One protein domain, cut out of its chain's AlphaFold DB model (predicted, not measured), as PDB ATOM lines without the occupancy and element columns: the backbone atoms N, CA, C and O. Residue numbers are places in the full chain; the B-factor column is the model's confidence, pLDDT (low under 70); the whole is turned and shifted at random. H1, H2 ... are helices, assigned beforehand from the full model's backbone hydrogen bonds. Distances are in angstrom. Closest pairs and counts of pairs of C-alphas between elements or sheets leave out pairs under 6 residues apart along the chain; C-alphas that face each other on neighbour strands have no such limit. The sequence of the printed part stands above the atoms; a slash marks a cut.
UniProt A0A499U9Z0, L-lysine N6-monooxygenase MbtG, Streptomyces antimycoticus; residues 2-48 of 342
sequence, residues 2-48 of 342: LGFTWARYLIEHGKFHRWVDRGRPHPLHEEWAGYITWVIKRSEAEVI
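What this domain is: This is residues 2 to 48 of the 342 residues of the protein "L-lysine N6-monooxygenase MbtG" of Streptomyces antimycoticus (UniProt A0A499U9Z0). What shape does the backbone make? The model is an open V with its point near residues 28 and 29: the short helix H2 and the link after it make one arm, the longer helix H3 makes the other, and the short helix H1 sits in the opening between them, pointing through the V at steep angles to both other helices, 65 degrees to H2 and 73 degrees to H3. After H3, residues 43 to 48 run on as a tail to one far end of the shape. What is it built of, and how tightly? The printed part has 47 residues with three named helices, in the order H1, H2, H3, and no named strand; the class is all helix. It is elongated, with spans of 38 by 21 by 14 A, and only just loose, close to compact, with a radius of gyration of the C-alphas of 11.6 A.

How they stand to each other: How do the first two helices stand to each other? H1, residues 6 to 12, and H2, residues 16 to 21, are close but not clearly touching; their closest C-alphas, those of Leu 10 and Phe 16, are 4.7 A apart. They run opposite ways at a steep tilt of 65 degrees. Where does the third helix come in? H3, residues 29 to 42, only just touches H1, with 3 pairs of C-alphas within 8 A, and does so with its residues 35 to 38 alone. The closest C-alphas of the two are those of Tyr 9 and Tyr 35, 6.5 A apart, and their lines are about perpendicular at 73 degrees. H2 and H3 are apart. What do the backbone N and O atoms show? In H1, H2 and H3 every O i to N i+4 pair is within hydrogen-bond range.

Where its parts are: Where does the first helix lie? H1 begins at C-alpha 6, at (18.067, 3.773, 33.718), and is 10.1 A long from first to last C-alpha. Where are the other two? H2 is 8.7 A long and ends at C-alpha 21, at (16.255, -9.242, 42.511). H3, the longest helix with 14 residues, is 19.7 A long and ends at C-alpha 42, at (27.298, 10.311, 27.419).

The domain as a whole: How far does it reach? The two C-alphas farthest apart are those of Asp 21 and Ile 48, at 38.9 A, while the first and last printed C-alphas, Leu 2 and Ile 48, are 26.2 A apart. Is the run broken, and are its links long? The printed part has no cut; the link from H1 to H2 is tight, with 3 residues, and that from H2 to H3 is short, with 7. How sure is the model? The mean pLDDT of the printed part is 94.1, and no printed residue is under 70.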
ATOM      1  N   LEU A   2      17.113   3.741  23.602       75.56
ATOM      2  CA  LEU A   2      17.524   2.814  24.686       75.56
ATOM      3  C   LEU A   2      18.912   3.089  25.312       75.56
ATOM      4  O   LEU A   2      19.167   2.677  26.445       75.56
ATOM      5  N   GLY A   3      19.788   3.805  24.596       90.25
ATOM      6  CA  GLY A   3      21.161   4.110  25.010       90.25
ATOM      7  C   GLY A   3      21.306   5.033  26.223       90.25
ATOM      8  O   GLY A   3      22.397   5.085  26.777       90.25
ATOM      9  N   PHE A   4      20.235   5.704  26.656       94.56
ATOM     10  CA  PHE A   4      20.242   6.621  27.803       94.56
ATOM     11  C   PHE A   4      19.320   6.166  28.937       94.56
ATOM     12  O   PHE A   4      18.973   6.966  29.786       94.56
ATOM     13  N   THR A   5      18.870   4.910  28.950       95.81
ATOM     14  CA  THR A   5      17.883   4.442  29.939       95.81
ATOM     15  C   THR A   5      18.502   4.140  31.305       95.81
ATOM     16  O   THR A   5      19.657   3.722  31.396       95.81
ATOM     17  N   TRP A   6      17.695   4.232  32.370       96.31
ATOM     18  CA  TRP A   6      18.067   3.773  33.718       96.31
ATOM     19  C   TRP A   6      18.559   2.316  33.726       96.31
ATOM     20  O   TRP A   6      19.580   1.995  34.329       96.31
ATOM     21  N   ALA A   7      17.887   1.430  32.982       96.00
ATOM     22  CA  ALA A   7      18.312   0.039  32.838       96.00
ATOM     23  C   ALA A   7      19.713  -0.071  32.216       96.00
ATOM     24  O   ALA A   7      20.542  -0.837  32.706       96.00
ATOM     25  N   ARG A   8      20.012   0.724  31.177       96.88
ATOM     26  CA  ARG A   8      21.344   0.751  30.561       96.88
ATOM     27  C   ARG A   8      22.413   1.222  31.545       96.88
ATOM     28  O   ARG A   8      23.456   0.578  31.633       96.88
ATOM     29  N   TYR A   9      22.134   2.280  32.303       97.31
ATOM     30  CA  TYR A   9      23.014   2.760  33.368       97.31
ATOM     31  C   TYR A   9      23.313   1.656  34.390       97.31
ATOM     32  O   TYR A   9      24.477   1.361  34.657       97.31
ATOM     33  N   LEU A  10      22.289   0.965  34.893       97.19
ATOM     34  CA  LEU A  10      22.478  -0.128  35.848       97.19
ATOM     35  C   LEU A  10      23.272  -1.311  35.274       97.19
ATOM     36  O   LEU A  10      24.034  -1.937  36.013       97.19
ATOM     37  N   ILE A  11      23.095  -1.637  33.989       97.12
ATOM     38  CA  ILE A  11      23.850  -2.705  33.315       97.12
ATOM     39  C   ILE A  11      25.335  -2.341  33.245       97.12
ATOM     40  O   ILE A  11      26.169  -3.148  33.646       97.12
ATOM     41  N   GLU A  12      25.668  -1.126  32.795       97.06
ATOM     42  CA  GLU A  12      27.065  -0.674  32.679       97.06
ATOM     43  C   GLU A  12      27.779  -0.601  34.040       97.06
ATOM     44  O   GLU A  12      28.988  -0.795  34.106       97.06
ATOM     45  N   HIS A  13      27.033  -0.403  35.131       96.38
ATOM     46  CA  HIS A  13      27.574  -0.364  36.494       96.38
ATOM     47  C   HIS A  13      27.468  -1.709  37.237       96.38
ATOM     48  O   HIS A  13      27.719  -1.766  38.440       96.38
ATOM     49  N   GLY A  14      27.050  -2.791  36.568       97.19
ATOM     50  CA  GLY A  14      26.927  -4.121  37.179       97.19
ATOM     51  C   GLY A  14      25.859  -4.228  38.279       97.19
ATOM     52  O   GLY A  14      25.860  -5.188  39.049       97.19
ATOM     53  N   LYS A  15      24.931  -3.267  38.364       96.19
ATOM     54  CA  LYS A  15      23.889  -3.174  39.404       96.19
ATOM     55  C   LYS A  15      22.525  -3.725  38.968       96.19
ATOM     56  O   LYS A  15      21.650  -3.902  39.812       96.19
ATOM     57  N   PHE A  16      22.333  -4.006  37.676       97.12
ATOM     58  CA  PHE A  16      21.018  -4.363  37.122       97.12
ATOM     59  C   PHE A  16      20.383  -5.597  37.776       97.12
ATOM     60  O   PHE A  16      19.219  -5.536  38.159       97.12
ATOM     61  N   HIS A  17      21.149  -6.679  37.970       96.94
ATOM     62  CA  HIS A  17      20.647  -7.902  38.608       96.94
ATOM     63  C   HIS A  17      20.119  -7.626  40.024       96.94
ATOM     64  O   HIS A  17      18.961  -7.903  40.299       96.94
ATOM     65  N   ARG A  18      20.900  -6.939  40.875       95.12
ATOM     66  CA  ARG A  18      20.485  -6.597  42.247       95.12
ATOM     67  C   ARG A  18      19.220  -5.752  42.286       95.12
ATOM     68  O   ARG A  18      18.404  -5.919  43.183       95.12
ATOM     69  N   TRP A  19      19.073  -4.818  41.349       96.06
ATOM     70  CA  TRP A  19      17.871  -3.993  41.263       96.06
ATOM     71  C   TRP A  19      16.640  -4.838  40.913       96.06
ATOM     72  O   TRP A  19      15.601  -4.679  41.548       96.06
ATOM     73  N   VAL A  20      16.761  -5.782  39.971       97.12
ATOM     74  CA  VAL A  20      15.682  -6.727  39.634       97.12
ATOM     75  C   VAL A  20      15.373  -7.663  40.805       97.12
ATOM     76  O   VAL A  20      14.209  -7.770  41.184       97.12
ATOM     77  N   ASP A  21      16.393  -8.275  41.411       97.25
ATOM     78  CA  ASP A  21      16.255  -9.242  42.511       97.25
ATOM     79  C   ASP A  21      15.587  -8.626  43.749       97.25
ATOM     80  O   ASP A  21      14.857  -9.296  44.474       97.25
ATOM     81  N   ARG A  22      15.792  -7.323  43.974       94.31
ATOM     82  CA  ARG A  22      15.155  -6.556  45.057       94.31
ATOM     83  C   ARG A  22      13.753  -6.045  44.713       94.31
ATOM     84  O   ARG A  22      13.204  -5.258  45.476       94.31
ATOM     85  N   GLY A  23      13.183  -6.442  43.576       95.75
ATOM     86  CA  GLY A  23      11.841  -6.024  43.170       95.75
ATOM     87  C   GLY A  23      11.771  -4.609  42.595       95.75
ATOM     88  O   GLY A  23      10.713  -3.993  42.646       95.75
ATOM     89  N   ARG A  24      12.867  -4.106  42.010       94.25
ATOM     90  CA  ARG A  24      12.958  -2.792  41.344       94.25
ATOM     91  C   ARG A  24      12.671  -1.608  42.280       94.25
ATOM     92  O   ARG A  24      11.803  -0.794  41.965       94.25
ATOM     93  N   PRO A  25      13.402  -1.478  43.404       91.00
ATOM     94  CA  PRO A  25      13.203  -0.361  44.321       91.00
ATOM     95  C   PRO A  25      13.413   0.985  43.611       91.00
ATOM     96  O   PRO A  25      14.207   1.080  42.662       91.00
ATOM     97  N   HIS A  26      12.719   2.019  44.089       88.56
ATOM     98  CA  HIS A  26      12.959   3.393  43.659       88.56
ATOM     99  C   HIS A  26      14.402   3.802  44.011       88.56
ATOM    100  O   HIS A  26      14.887   3.451  45.090       88.56
ATOM    101  N   PRO A  27      15.126   4.480  43.104       91.50
ATOM    102  CA  PRO A  27      16.497   4.890  43.374       91.50
ATOM    103  C   PRO A  27      16.535   6.005  44.418       91.50
ATOM    104  O   PRO A  27      15.668   6.879  44.444       91.50
ATOM    105  N   LEU A  28      17.599   6.029  45.219       88.81
ATOM    106  CA  LEU A  28      17.909   7.190  46.053       88.81
ATOM    107  C   LEU A  28      18.229   8.403  45.164       88.81
ATOM    108  O   LEU A  28      18.751   8.245  44.056       88.81
ATOM    109  N   HIS A  29      17.998   9.621  45.666       86.88
ATOM    110  CA  HIS A  29      18.334  10.850  44.933       86.88
ATOM    111  C   HIS A  29      19.810  10.910  44.514       86.88
ATOM    112  O   HIS A  29      20.106  11.356  43.409       86.88
ATOM    113  N   GLU A  30      20.727  10.411  45.346       88.75
ATOM    114  CA  GLU A  30      22.153  10.318  45.010       88.75
ATOM    115  C   GLU A  30      22.402   9.389  43.809       88.75
ATOM    116  O   GLU A  30      23.124   9.743  42.875       88.75
ATOM    117  N   GLU A  31      21.757   8.219  43.776       93.81
ATOM    118  CA  GLU A  31      21.890   7.284  42.654       93.81
ATOM    119  C   GLU A  31      21.265   7.842  41.371       93.81
ATOM    120  O   GLU A  31      21.819   7.659  40.282       93.81
ATOM    121  N   TRP A  32      20.142   8.552  41.499       94.88
ATOM    122  CA  TRP A  32      19.508   9.251  40.389       94.88
ATOM    123  C   TRP A  32      20.388  10.386  39.853       94.88
ATOM    124  O   TRP A  32      20.577  10.492  38.642       94.88
ATOM    125  N   ALA A  33      21.012  11.181  40.728       93.94
ATOM    126  CA  ALA A  33      21.978  12.211  40.342       93.94
ATOM    127  C   ALA A  33      23.199  11.611  39.622       93.94
ATOM    128  O   ALA A  33      23.675  12.166  38.625       93.94
ATOM    129  N   GLY A  34      23.664  10.439  40.068       96.69
ATOM    130  CA  GLY A  34      24.689   9.655  39.378       96.69
ATOM    131  C   GLY A  34      24.271   9.255  37.959       96.69
ATOM    132  O   GLY A  34      25.042   9.434  37.014       96.69
ATOM    133  N   TYR A  35      23.029   8.800  37.782       97.44
ATOM    134  CA  TYR A  35      22.470   8.496  36.463       97.44
ATOM    135  C   TYR A  35      22.370   9.727  35.558       97.44
ATOM    136  O   TYR A  35      22.826   9.664  34.420       97.44
ATOM    137  N   ILE A  36      21.849  10.856  36.048       95.19
ATOM    138  CA  ILE A  36      21.770  12.095  35.258       95.19
ATOM    139  C   ILE A  36      23.170  12.569  34.847       95.19
ATOM    140  O   ILE A  36      23.390  12.915  33.688       95.19
ATOM    141  N   THR A  37      24.147  12.495  35.753       95.25
ATOM    142  CA  THR A  37      25.554  12.804  35.446       95.25
ATOM    143  C   THR A  37      26.110  11.885  34.356       95.25
ATOM    144  O   THR A  37      26.823  12.343  33.462       95.25
ATOM    145  N   TRP A  38      25.787  10.588  34.405       96.88
ATOM    146  CA  TRP A  38      26.161   9.631  33.364       96.88
ATOM    147  C   TRP A  38      25.493   9.954  32.018       96.88
ATOM    148  O   TRP A  38      26.180   9.932  30.999       96.88
ATOM    149  N   VAL A  39      24.205  10.329  32.003       96.19
ATOM    150  CA  VAL A  39      23.488  10.737  30.779       96.19
ATOM    151  C   VAL A  39      24.142  11.967  30.150       96.19
ATOM    152  O   VAL A  39      24.447  11.926  28.962       96.19
ATOM    153  N   ILE A  40      24.410  13.015  30.936       93.81
ATOM    154  CA  ILE A  40      25.023  14.268  30.459       93.81
ATOM    155  C   ILE A  40      26.402  14.007  29.846       93.81
ATOM    156  O   ILE A  40      26.703  14.476  28.753       93.81
ATOM    157  N   LYS A  41      27.245  13.215  30.523       94.00
ATOM    158  CA  LYS A  41      28.570  12.856  29.992       94.00
ATOM    159  C   LYS A  41      28.466  12.076  28.685       94.00
ATOM    160  O   LYS A  41      29.268  12.285  27.785       94.00
ATOM    161  N   ARG A  42      27.497  11.165  28.592       95.00
ATOM    162  CA  ARG A  42      27.298  10.311  27.419       95.00
ATOM    163  C   ARG A  42      26.691  11.057  26.233       95.00
ATOM    164  O   ARG A  42      26.918  10.649  25.101       95.00
ATOM    165  N   SER A  43      25.875  12.080  26.476       93.94
ATOM    166  CA  SER A  43      25.220  12.833  25.404       93.94
ATOM    167  C   SER A  43      26.160  13.795  24.688       93.94
ATOM    168  O   SER A  43      25.746  14.361  23.685       93.94
ATOM    169  N   GLU A  44      27.373  14.009  25.217       91.81
ATOM    170  CA  GLU A  44      28.343  14.986  24.698       91.81
ATOM    171  C   GLU A  44      27.752  16.405  24.601       91.81
ATOM    172  O   GLU A  44      28.208  17.237  23.824       91.81
ATOM    173  N   ALA A  45      26.719  16.686  25.404       89.88
ATOM    174  CA  ALA A  45      26.088  17.996  25.437       89.88
ATOM    175  C   ALA A  45      27.052  19.005  26.067       89.88
ATOM    176  O   ALA A  45      27.692  18.709  27.080       89.88
ATOM    177  N   GLU A  46      27.136  20.199  25.486       93.94
ATOM    178  CA  GLU A  46      27.913  21.287  26.067       93.94
ATOM    179  C   GLU A  46      27.305  21.705  27.413       93.94
ATOM    180  O   GLU A  46      26.099  21.930  27.530       93.94
ATOM    181  N   VAL A  47      28.145  21.789  28.447       92.94
ATOM    182  CA  VAL A  47      27.732  22.188  29.796       92.94
ATOM    183  C   VAL A  47      28.522  23.415  30.214       92.94
ATOM    184  O   VAL A  47      29.709  23.322  30.529       92.94
ATOM    185  N   ILE A  48      27.835  24.551  30.286       92.81
ATOM    186  CA  ILE A  48      28.395  25.811  30.772       92.81
ATOM    187  C   ILE A  48      28.004  25.985  32.241       92.81
ATOM    188  O   ILE A  48      26.829  25.921  32.602       92.81
TER     189      ILE A  48